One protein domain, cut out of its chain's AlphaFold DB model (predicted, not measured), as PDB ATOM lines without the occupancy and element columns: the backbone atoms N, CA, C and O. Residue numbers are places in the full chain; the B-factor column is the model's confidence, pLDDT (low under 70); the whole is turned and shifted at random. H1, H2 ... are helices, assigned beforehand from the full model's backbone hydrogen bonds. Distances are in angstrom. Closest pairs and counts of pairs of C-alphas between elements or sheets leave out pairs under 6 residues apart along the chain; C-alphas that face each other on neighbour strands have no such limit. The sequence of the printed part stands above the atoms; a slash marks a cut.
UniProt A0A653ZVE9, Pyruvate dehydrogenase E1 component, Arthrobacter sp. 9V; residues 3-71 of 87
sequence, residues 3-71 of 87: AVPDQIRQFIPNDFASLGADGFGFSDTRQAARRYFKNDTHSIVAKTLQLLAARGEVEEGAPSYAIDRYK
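What this domain is: This is residues 3 to 71 of the 87 residues of the protein "Pyruvate dehydrogenase E1 component" of Arthrobacter sp. 9V (UniProt A0A653ZVE9). A helical hairpin, the longest helix H3 with H4 folded back along it, makes one side of a loose, flat model; H2 continues the row beyond the first end of H3. On the other side of H3 from H4, the long unnamed stretch of residues 7 to 29 makes a wide loop that runs past H3 to H2, and the tiny H1 sits inside the turn that this stretch makes at its first end. The printed part has 69 residues with four named helices, H1, H2, H3 and H4 in that order along the chain, and no named strand. The class is all helix, though under half of the residues, 33 of 69, are in named elements. The whole is loose, with a radius of gyration of the C-alphas of 13.8 A, and spans 40 by 33 by 14 A.

How they stand to each other: Begin at H3, residues 41 to 54, which touches H4, residues 62 to 69; their closest C-alphas, those of Ala 46 and Pro 63, are 5.2 A apart. The two form a helical hairpin, at a shallow tilt of 27 degrees, opposite ways. Look next at H2, residues 30 to 36: it is close to H3 but not clearly touching, the closest C-alphas being those of Arg 35 and Ser 43 at 7.7 A. H2 and H3 run the same way at a shallow tilt of 34.7 degrees, only just short of steep. H1, residues 3 to 6, is apart from H2, H3 and H4, and H2 is apart from H4. In H2, H3 and H4 every O i to N i+4 pair is within hydrogen-bond range; H1 is too short for such a pair.

Where its parts are: Find C-alpha 41 at (-2.100, 35.116, -34.306); from there H3 runs 20.2 A to C-alpha 54 at (-6.130, 22.415, -19.111). H4 covers 10.2 A and ends at C-alpha 69. H2 measures 9.8 A, and H1, 4.8 A long, begins at C-alpha 3 at (14.209, 28.578, -26.409).

The domain as a whole: Look for the two C-alphas farthest apart at Ser 27 and Gly 56, 39.9 A. The link from H1 to H2 is long, H2 to H3 tight and H3 to H4 short. The printed part has no cut, and no printed residue is under 70 in pLDDT.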
ATOM      1  N   ALA A   3      13.272  28.540 -27.530       96.56
ATOM      2  CA  ALA A   3      14.209  28.578 -26.409       96.56
ATOM      3  C   ALA A   3      14.525  29.997 -25.896       96.56
ATOM      4  O   ALA A   3      14.822  30.147 -24.719       96.56
ATOM      5  N   VAL A   4      14.452  31.036 -26.741       96.62
ATOM      6  CA  VAL A   4      14.746  32.423 -26.331       96.62
ATOM      7  C   VAL A   4      13.754  32.916 -25.267       96.62
ATOM      8  O   VAL A   4      14.197  33.232 -24.165       96.62
ATOM      9  N   PRO A   5      12.427  32.936 -25.512       96.62
ATOM     10  CA  PRO A   5      11.470  33.282 -24.461       96.62
ATOM     11  C   PRO A   5      11.452  32.277 -23.296       96.62
ATOM     12  O   PRO A   5      11.106  32.658 -22.182       96.62
ATOM     13  N   ASP A   6      11.858  31.019 -23.500       97.19
ATOM     14  CA  ASP A   6      11.929  30.032 -22.410       97.19
ATOM     15  C   ASP A   6      13.006  30.343 -21.360       97.19
ATOM     16  O   ASP A   6      12.890  29.874 -20.227       97.19
ATOM     17  N   GLN A   7      14.014  31.166 -21.676       97.94
ATOM     18  CA  GLN A   7      15.078  31.533 -20.728       97.94
ATOM     19  C   GLN A   7      14.538  32.168 -19.441       97.94
ATOM     20  O   GLN A   7      15.122  31.995 -18.369       97.94
ATOM     21  N   ILE A   8      13.400  32.865 -19.528       97.12
ATOM     22  CA  ILE A   8      12.782  33.533 -18.380       97.12
ATOM     23  C   ILE A   8      11.722  32.686 -17.667       97.12
ATOM     24  O   ILE A   8      11.171  33.138 -16.666       97.12
ATOM     25  N   ARG A   9      11.438  31.452 -18.125       96.38
ATOM     26  CA  ARG A   9      10.352  30.614 -17.578       96.38
ATOM     27  C   ARG A   9      10.442  30.448 -16.062       96.38
ATOM     28  O   ARG A   9       9.414  30.512 -15.397       96.38
ATOM     29  N   GLN A  10      11.646  30.239 -15.532       96.94
ATOM     30  CA  GLN A  10      11.887  30.020 -14.101       96.94
ATOM     31  C   GLN A  10      11.502  31.221 -13.218       96.94
ATOM     32  O   GLN A  10      11.241  31.047 -12.034       96.94
ATOM     33  N   PHE A  11      11.449  32.427 -13.792       97.88
ATOM     34  CA  PHE A  11      11.124  33.662 -13.077       97.88
ATOM     35  C   PHE A  11       9.641  34.047 -13.198       97.88
ATOM     36  O   PHE A  11       9.215  35.027 -12.591       97.88
ATOM     37  N   ILE A  12       8.851  33.306 -13.984       97.44
ATOM     38  CA  ILE A  12       7.429  33.588 -14.202       97.44
ATOM     39  C   ILE A  12       6.587  32.707 -13.264       97.44
ATOM     40  O   ILE A  12       6.613  31.481 -13.409       97.44
ATOM     41  N   PRO A  13       5.816  33.295 -12.329       96.44
ATOM     42  CA  PRO A  13       5.015  32.527 -11.371       96.44
ATOM     43  C   PRO A  13       3.785  31.865 -12.008       96.44
ATOM     44  O   PRO A  13       3.303  30.853 -11.507       96.44
ATOM     45  N   ASN A  14       3.294  32.416 -13.118       95.06
ATOM     46  CA  ASN A  14       2.087  31.948 -13.794       95.06
ATOM     47  C   ASN A  14       2.399  30.858 -14.831       95.06
ATOM     48  O   ASN A  14       3.556  30.648 -15.218       95.06
ATOM     49  N   ASP A  15       1.348  30.212 -15.337       94.25
ATOM     50  CA  ASP A  15       1.456  29.375 -16.531       94.25
ATOM     51  C   ASP A  15       2.064  30.167 -17.683       94.25
ATOM     52  O   ASP A  15       1.711  31.319 -17.946       94.25
ATOM     53  N   PHE A  16       2.984  29.522 -18.388       96.25
ATOM     54  CA  PHE A  16       3.731  30.144 -19.460       96.25
ATOM     55  C   PHE A  16       3.864  29.176 -20.623       96.25
ATOM     56  O   PHE A  16       4.284  28.028 -20.461       96.25
ATOM     57  N   ALA A  17       3.543  29.673 -21.809       96.94
ATOM     58  CA  ALA A  17       3.819  29.005 -23.059       96.94
ATOM     59  C   ALA A  17       4.493  29.977 -24.018       96.94
ATOM     60  O   ALA A  17       4.166  31.159 -24.075       96.94
ATOM     61  N   SER A  18       5.399  29.435 -24.812       96.94
ATOM     62  CA  SER A  18       6.138  30.145 -25.839       96.94
ATOM     63  C   SER A  18       5.918  29.455 -27.183       96.94
ATOM     64  O   SER A  18       5.791  28.230 -27.269       96.94
ATOM     65  N   LEU A  19       5.863  30.266 -28.237       97.38
ATOM     66  CA  LEU A  19       5.862  29.828 -29.628       97.38
ATOM     67  C   LEU A  19       7.147  30.331 -30.278       97.38
ATOM     68  O   LEU A  19       7.659  31.395 -29.921       97.38
ATOM     69  N   GLY A  20       7.680  29.572 -31.226       95.50
ATOM     70  CA  GLY A  20       8.974  29.864 -31.817       95.50
ATOM     71  C   GLY A  20       9.073  29.392 -33.255       95.50
ATOM     72  O   GLY A  20       8.487  28.392 -33.643       95.50
ATOM     73  N   ALA A  21       9.852  30.128 -34.045       96.62
ATOM     74  CA  ALA A  21      10.338  29.651 -35.334       96.62
ATOM     75  C   ALA A  21      11.589  28.790 -35.114       96.62
ATOM     76  O   ALA A  21      12.712  29.297 -35.163       96.62
ATOM     77  N   ASP A  22      11.393  27.547 -34.690       95.94
ATOM     78  CA  ASP A  22      12.457  26.556 -34.526       95.94
ATOM     79  C   ASP A  22      12.723  25.850 -35.866       95.94
ATOM     80  O   ASP A  22      11.788  25.558 -36.610       95.94
ATOM     81  N   GLY A  23      13.995  25.589 -36.181       94.88
ATOM     82  CA  GLY A  23      14.421  24.996 -37.454       94.88
ATOM     83  C   GLY A  23      15.080  25.989 -38.420       94.88
ATOM     84  O   GLY A  23      15.473  27.090 -38.033       94.88
ATOM     85  N   PHE A  24      15.241  25.568 -39.676       96.62
ATOM     86  CA  PHE A  24      15.872  26.368 -40.729       96.62
ATOM     87  C   PHE A  24      14.913  27.403 -41.326       96.62
ATOM     88  O   PHE A  24      13.708  27.173 -41.434       96.62
ATOM     89  N   GLY A  25      15.470  28.539 -41.750       94.50
ATOM     90  CA  GLY A  25      14.744  29.525 -42.544       94.50
ATOM     91  C   GLY A  25      14.459  29.027 -43.963       94.50
ATOM     92  O   GLY A  25      15.153  28.155 -44.484       94.50
ATOM     93  N   PHE A  26      13.445  29.613 -44.592       95.00
ATOM     94  CA  PHE A  26      13.057  29.360 -45.979       95.00
ATOM     95  C   PHE A  26      12.476  30.637 -46.598       95.00
ATOM     96  O   PHE A  26      12.216  31.613 -45.891       95.00
ATOM     97  N   SER A  27      12.308  30.642 -47.921       95.81
ATOM     98  CA  SER A  27      11.764  31.787 -48.661       95.81
ATOM     99  C   SER A  27      10.273  31.600 -48.916       95.81
ATOM    100  O   SER A  27       9.889  30.653 -49.593       95.81
ATOM    101  N   ASP A  28       9.456  32.504 -48.385       93.50
ATOM    102  CA  ASP A  28       8.012  32.593 -48.622       93.50
ATOM    103  C   ASP A  28       7.510  33.978 -48.162       93.50
ATOM    104  O   ASP A  28       8.268  34.794 -47.626       93.50
ATOM    105  N   THR A  29       6.220  34.254 -48.332       92.88
ATOM    106  CA  THR A  29       5.536  35.394 -47.723       92.88
ATOM    107  C   THR A  29       5.596  35.328 -46.194       92.88
ATOM    108  O   THR A  29       5.653  34.257 -45.586       92.88
ATOM    109  N   ARG A  30       5.524  36.488 -45.529       93.75
ATOM    110  CA  ARG A  30       5.542  36.555 -44.055       93.75
ATOM    111  C   ARG A  30       4.381  35.782 -43.433       93.75
ATOM    112  O   ARG A  30       4.554  35.167 -42.383       93.75
ATOM    113  N   GLN A  31       3.214  35.817 -44.071       94.38
ATOM    114  CA  GLN A  31       2.009  35.141 -43.611       94.38
ATOM    115  C   GLN A  31       2.182  33.621 -43.649       94.38
ATOM    116  O   GLN A  31       1.972  32.964 -42.626       94.38
ATOM    117  N   ALA A  32       2.625  33.082 -44.788       94.69
ATOM    118  CA  ALA A  32       2.892  31.655 -44.943       94.69
ATOM    119  C   ALA A  32       4.015  31.199 -44.003       94.69
ATOM    120  O   ALA A  32       3.859  30.201 -43.301       94.69
ATOM    121  N   ALA A  33       5.095  31.982 -43.884       95.62
ATOM    122  CA  ALA A  33       6.197  31.679 -42.976       95.62
ATOM    123  C   ALA A  33       5.750  31.604 -41.506       95.62
ATOM    124  O   ALA A  33       6.055  30.637 -40.804       95.62
ATOM    125  N   ARG A  34       4.971  32.583 -41.029       96.00
ATOM    126  CA  ARG A  34       4.452  32.580 -39.649       96.00
ATOM    127  C   ARG A  34       3.478  31.433 -39.392       96.00
ATOM    128  O   ARG A  34       3.515  30.795 -38.338       96.00
ATOM    129  N   ARG A  35       2.625  31.131 -40.373       96.50
ATOM    130  CA  ARG A  35       1.727  29.977 -40.310       96.50
ATOM    131  C   ARG A  35       2.502  28.661 -40.335       96.50
ATOM    132  O   ARG A  35       2.096  27.737 -39.637       96.50
ATOM    133  N   TYR A  36       3.588  28.536 -41.087       96.38
ATOM    134  CA  TYR A  36       4.424  27.334 -41.090       96.38
ATOM    135  C   TYR A  36       5.026  27.081 -39.704       96.38
ATOM    136  O   TYR A  36       4.816  26.014 -39.132       96.38
ATOM    137  N   PHE A  37       5.660  28.099 -39.114       96.75
ATOM    138  CA  PHE A  37       6.266  28.016 -37.782       96.75
ATOM    139  C   PHE A  37       5.261  27.991 -36.622       96.75
ATOM    140  O   PHE A  37       5.668  27.890 -35.468       96.75
ATOM    141  N   LYS A  38       3.957  28.101 -36.903       96.88
ATOM    142  CA  LYS A  38       2.890  28.153 -35.890       96.88
ATOM    143  C   LYS A  38       3.138  29.241 -34.838       96.88
ATOM    144  O   LYS A  38       2.940  29.031 -33.645       96.88
ATOM    145  N   ASN A  39       3.579  30.414 -35.284       96.50
ATOM    146  CA  ASN A  39       3.800  31.588 -34.435       96.50
ATOM    147  C   ASN A  39       2.983  32.805 -34.901       96.50
ATOM    148  O   ASN A  39       3.326  33.951 -34.611       96.50
ATOM    149  N   ASP A  40       1.907  32.548 -35.642       96.69
ATOM    150  CA  ASP A  40       0.948  33.556 -36.066       96.69
ATOM    151  C   ASP A  40      -0.144  33.785 -35.003       96.69
ATOM    152  O   ASP A  40      -0.199  33.109 -33.972       96.69
ATOM    153  N   THR A  41      -1.034  34.748 -35.251       96.69
ATOM    154  CA  THR A  41      -2.100  35.116 -34.306       96.69
ATOM    155  C   THR A  41      -2.992  33.925 -33.952       96.69
ATOM    156  O   THR A  41      -3.317  33.729 -32.784       96.69
ATOM    157  N   HIS A  42      -3.365  33.098 -34.930       97.62
ATOM    158  CA  HIS A  42      -4.246  31.957 -34.681       97.62
ATOM    159  C   HIS A  42      -3.545  30.828 -33.915       97.62
ATOM    160  O   HIS A  42      -4.179  30.149 -33.109       97.62
ATOM    161  N   SER A  43      -2.233  30.652 -34.095       98.12
ATOM    162  CA  SER A  43      -1.437  29.750 -33.259       98.12
ATOM    163  C   SER A  43      -1.345  30.223 -31.809       98.12
ATOM    164  O   SER A  43      -1.422  29.391 -30.906       98.12
ATOM    165  N   ILE A  44      -1.266  31.538 -31.569       97.94
ATOM    166  CA  ILE A  44      -1.360  32.101 -30.212       97.94
ATOM    167  C   ILE A  44      -2.727  31.770 -29.603       97.94
ATOM    168  O   ILE A  44      -2.771  31.215 -28.510       97.94
ATOM    169  N   VAL A  45      -3.827  32.016 -30.325       98.31
ATOM    170  CA  VAL A  45      -5.188  31.703 -29.848       98.31
ATOM    171  C   VAL A  45      -5.332  30.224 -29.486       98.31
ATOM    172  O   VAL A  45      -5.772  29.909 -28.382       98.31
ATOM    173  N   ALA A  46      -4.921  29.314 -30.372       98.38
ATOM    174  CA  ALA A  46      -4.998  27.879 -30.106       98.38
ATOM    175  C   ALA A  46      -4.173  27.479 -28.872       98.38
ATOM    176  O   ALA A  46      -4.640  26.694 -28.045       98.38
ATOM    177  N   LYS A  47      -2.973  28.054 -28.696       98.44
ATOM    178  CA  LYS A  47      -2.135  27.782 -27.523       98.44
ATOM    179  C   LYS A  47      -2.740  28.339 -26.233       98.44
ATOM    180  O   LYS A  47      -2.682  27.670 -25.205       98.44
ATOM    181  N   THR A  48      -3.340  29.525 -26.281       98.44
ATOM    182  CA  THR A  48      -4.055  30.115 -25.144       98.44
ATOM    183  C   THR A  48      -5.242  29.249 -24.740       98.44
ATOM    184  O   THR A  48      -5.353  28.897 -23.570       98.44
ATOM    185  N   LEU A  49      -6.081  28.837 -25.696       98.56
ATOM    186  CA  LEU A  49      -7.213  27.949 -25.424       98.56
ATOM    187  C   LEU A  49      -6.755  26.607 -24.857       98.56
ATOM    188  O   LEU A  49      -7.401  26.088 -23.957       98.56
ATOM    189  N   GLN A  50      -5.622  26.070 -25.321       98.50
ATOM    190  CA  GLN A  50      -5.048  24.849 -24.756       98.50
ATOM    191  C   GLN A  50      -4.722  25.004 -23.263       98.50
ATOM    192  O   GLN A  50      -5.012  24.099 -22.485       98.50
ATOM    193  N   LEU A  51      -4.133  26.133 -22.855       98.38
ATOM    194  CA  LEU A  51      -3.839  26.387 -21.441       98.38
ATOM    195  C   LEU A  51      -5.118  26.586 -20.618       98.38
ATOM    196  O   LEU A  51      -5.223  26.038 -19.528       98.38
ATOM    197  N   LEU A  52      -6.099  27.321 -21.148       98.38
ATOM    198  CA  LEU A  52      -7.383  27.537 -20.472       98.38
ATOM    199  C   LEU A  52      -8.165  26.229 -20.295       98.38
ATOM    200  O   LEU A  52      -8.709  25.978 -19.221       98.38
ATOM    201  N   ALA A  53      -8.184  25.375 -21.321       98.44
ATOM    202  CA  ALA A  53      -8.844  24.073 -21.278       98.44
ATOM    203  C   ALA A  53      -8.191  23.156 -20.236       98.44
ATOM    204  O   ALA A  53      -8.890  22.510 -19.462       98.44
ATOM    205  N   ALA A  54      -6.855  23.168 -20.135       97.88
ATOM    206  CA  ALA A  54      -6.130  22.415 -19.111       97.88
ATOM    207  C   ALA A  54      -6.467  22.856 -17.671       97.88
ATOM    208  O   ALA A  54      -6.310  22.066 -16.742       97.88
ATOM    209  N   ARG A  55      -6.951  24.092 -17.482       97.50
ATOM    210  CA  ARG A  55      -7.455  24.605 -16.195       97.50
ATOM    211  C   ARG A  55      -8.965  24.432 -16.003       97.50
ATOM    212  O   ARG A  55      -9.483  24.805 -14.958       97.50
ATOM    213  N   GLY A  56      -9.674  23.894 -16.996       98.12
ATOM    214  CA  GLY A  56     -11.135  23.778 -16.980       98.12
ATOM    215  C   GLY A  56     -11.875  25.116 -17.112       98.12
ATOM    216  O   GLY A  56     -13.055  25.190 -16.787       98.12
ATOM    217  N   GLU A  57     -11.203  26.179 -17.569       98.44
ATOM    218  CA  GLU A  57     -11.803  27.515 -17.737       98.44
ATOM    219  C   GLU A  57     -12.584  27.659 -19.053       98.44
ATOM    220  O   GLU A  57     -13.400  28.566 -19.204       98.44
ATOM    221  N   VAL A  58     -12.336  26.763 -20.010       98.50
ATOM    222  CA  VAL A  58     -13.082  26.630 -21.268       98.50
ATOM    223  C   VAL A  58     -13.337  25.151 -21.554       98.50
ATOM    224  O   VAL A  58     -12.726  24.279 -20.935       98.50
ATOM    225  N   GLU A  59     -14.225  24.865 -22.505       98.31
ATOM    226  CA  GLU A  59     -14.498  23.500 -22.958       98.31
ATOM    227  C   GLU A  59     -13.219  22.800 -23.446       98.31
ATOM    228  O   GLU A  59     -12.407  23.396 -24.160       98.31
ATOM    229  N   GLU A  60     -13.064  21.515 -23.115       98.19
ATOM    230  CA  GLU A  60     -11.901  20.702 -23.503       98.19
ATOM    231  C   GLU A  60     -11.670  20.694 -25.027       98.19
ATOM    232  O   GLU A  60     -10.527  20.683 -25.486       98.19
ATOM    233  N   GLY A  61     -12.746  20.779 -25.818       98.44
ATOM    234  CA  GLY A  61     -12.710  20.848 -27.282       98.44
ATOM    235  C   GLY A  61     -12.375  22.225 -27.876       98.44
ATOM    236  O   GLY A  61     -12.213  22.343 -29.090       98.44
ATOM    237  N   ALA A  62     -12.238  23.286 -27.076       98.56
ATOM    238  CA  ALA A  62     -11.953  24.627 -27.597       98.56
ATOM    239  C   ALA A  62     -10.648  24.727 -28.427       98.56
ATOM    240  O   ALA A  62     -10.652  25.406 -29.461       98.56
ATOM    241  N   PRO A  63      -9.531  24.062 -28.057       98.50
ATOM    242  CA  PRO A  63      -8.299  24.110 -28.845       98.50
ATOM    243  C   PRO A  63      -8.429  23.408 -30.201       98.50
ATOM    244  O   PRO A  63      -7.955  23.947 -31.202       98.50
ATOM    245  N   SER A  64      -9.078  22.237 -30.257       98.31
ATOM    246  CA  SER A  64      -9.291  21.511 -31.519       98.31
ATOM    247  C   SER A  64     -10.215  22.298 -32.441       98.31
ATOM    248  O   SER A  64      -9.872  22.525 -33.600       98.31
ATOM    249  N   TYR A  65     -11.302  22.848 -31.897       98.44
ATOM    250  CA  TYR A  65     -12.180  23.743 -32.642       98.44
ATOM    251  C   TYR A  65     -11.423  24.940 -33.237       98.44
ATOM    252  O   TYR A  65     -11.633  25.287 -34.399       98.44
ATOM    253  N   ALA A  66     -10.513  25.569 -32.485       98.38
ATOM    254  CA  ALA A  66      -9.710  26.679 -32.997       98.38
ATOM    255  C   ALA A  66      -8.747  26.245 -34.114       98.38
ATOM    256  O   ALA A  66      -8.608  26.959 -35.111       98.38
ATOM    257  N   ILE A  67      -8.105  25.080 -33.975       98.25
ATOM    258  CA  ILE A  67      -7.229  24.512 -35.010       98.25
ATOM    259  C   ILE A  67      -7.993  24.353 -36.329       98.25
ATOM    260  O   ILE A  67      -7.503  24.808 -37.368       98.25
ATOM    261  N   ASP A  68      -9.200  23.792 -36.271       98.38
ATOM    262  CA  ASP A  68     -10.039  23.551 -37.445       98.38
ATOM    263  C   ASP A  68     -10.593  24.858 -38.022       98.38
ATOM    264  O   ASP A  68     -10.440  25.140 -39.214       98.38
ATOM    265  N   ARG A  69     -11.172  25.711 -37.167       97.94
ATOM    266  CA  ARG A  69     -11.772  26.997 -37.551       97.94
ATOM    267  C   ARG A  69     -10.798  27.888 -38.311       97.94
ATOM    268  O   ARG A  69     -11.176  28.512 -39.302       97.94
ATOM    269  N   TYR A  70      -9.566  27.988 -37.824       97.25
ATOM    270  CA  TYR A  70      -8.546  28.858 -38.404       97.25
ATOM    271  C   TYR A  70      -7.649  28.137 -39.414       97.25
ATOM    272  O   TYR A  70      -6.674  28.727 -39.886       97.25
ATOM    273  N   LYS A  71      -7.960  26.873 -39.741       97.69
ATOM    274  CA  LYS A  71      -7.191  26.039 -40.671       97.69
ATOM    275  C   LYS A  71      -5.696  26.063 -40.342       97.69
ATOM    276  O   LYS A  71      -4.858  26.305 -41.207       97.69
TER     277      LYS A  71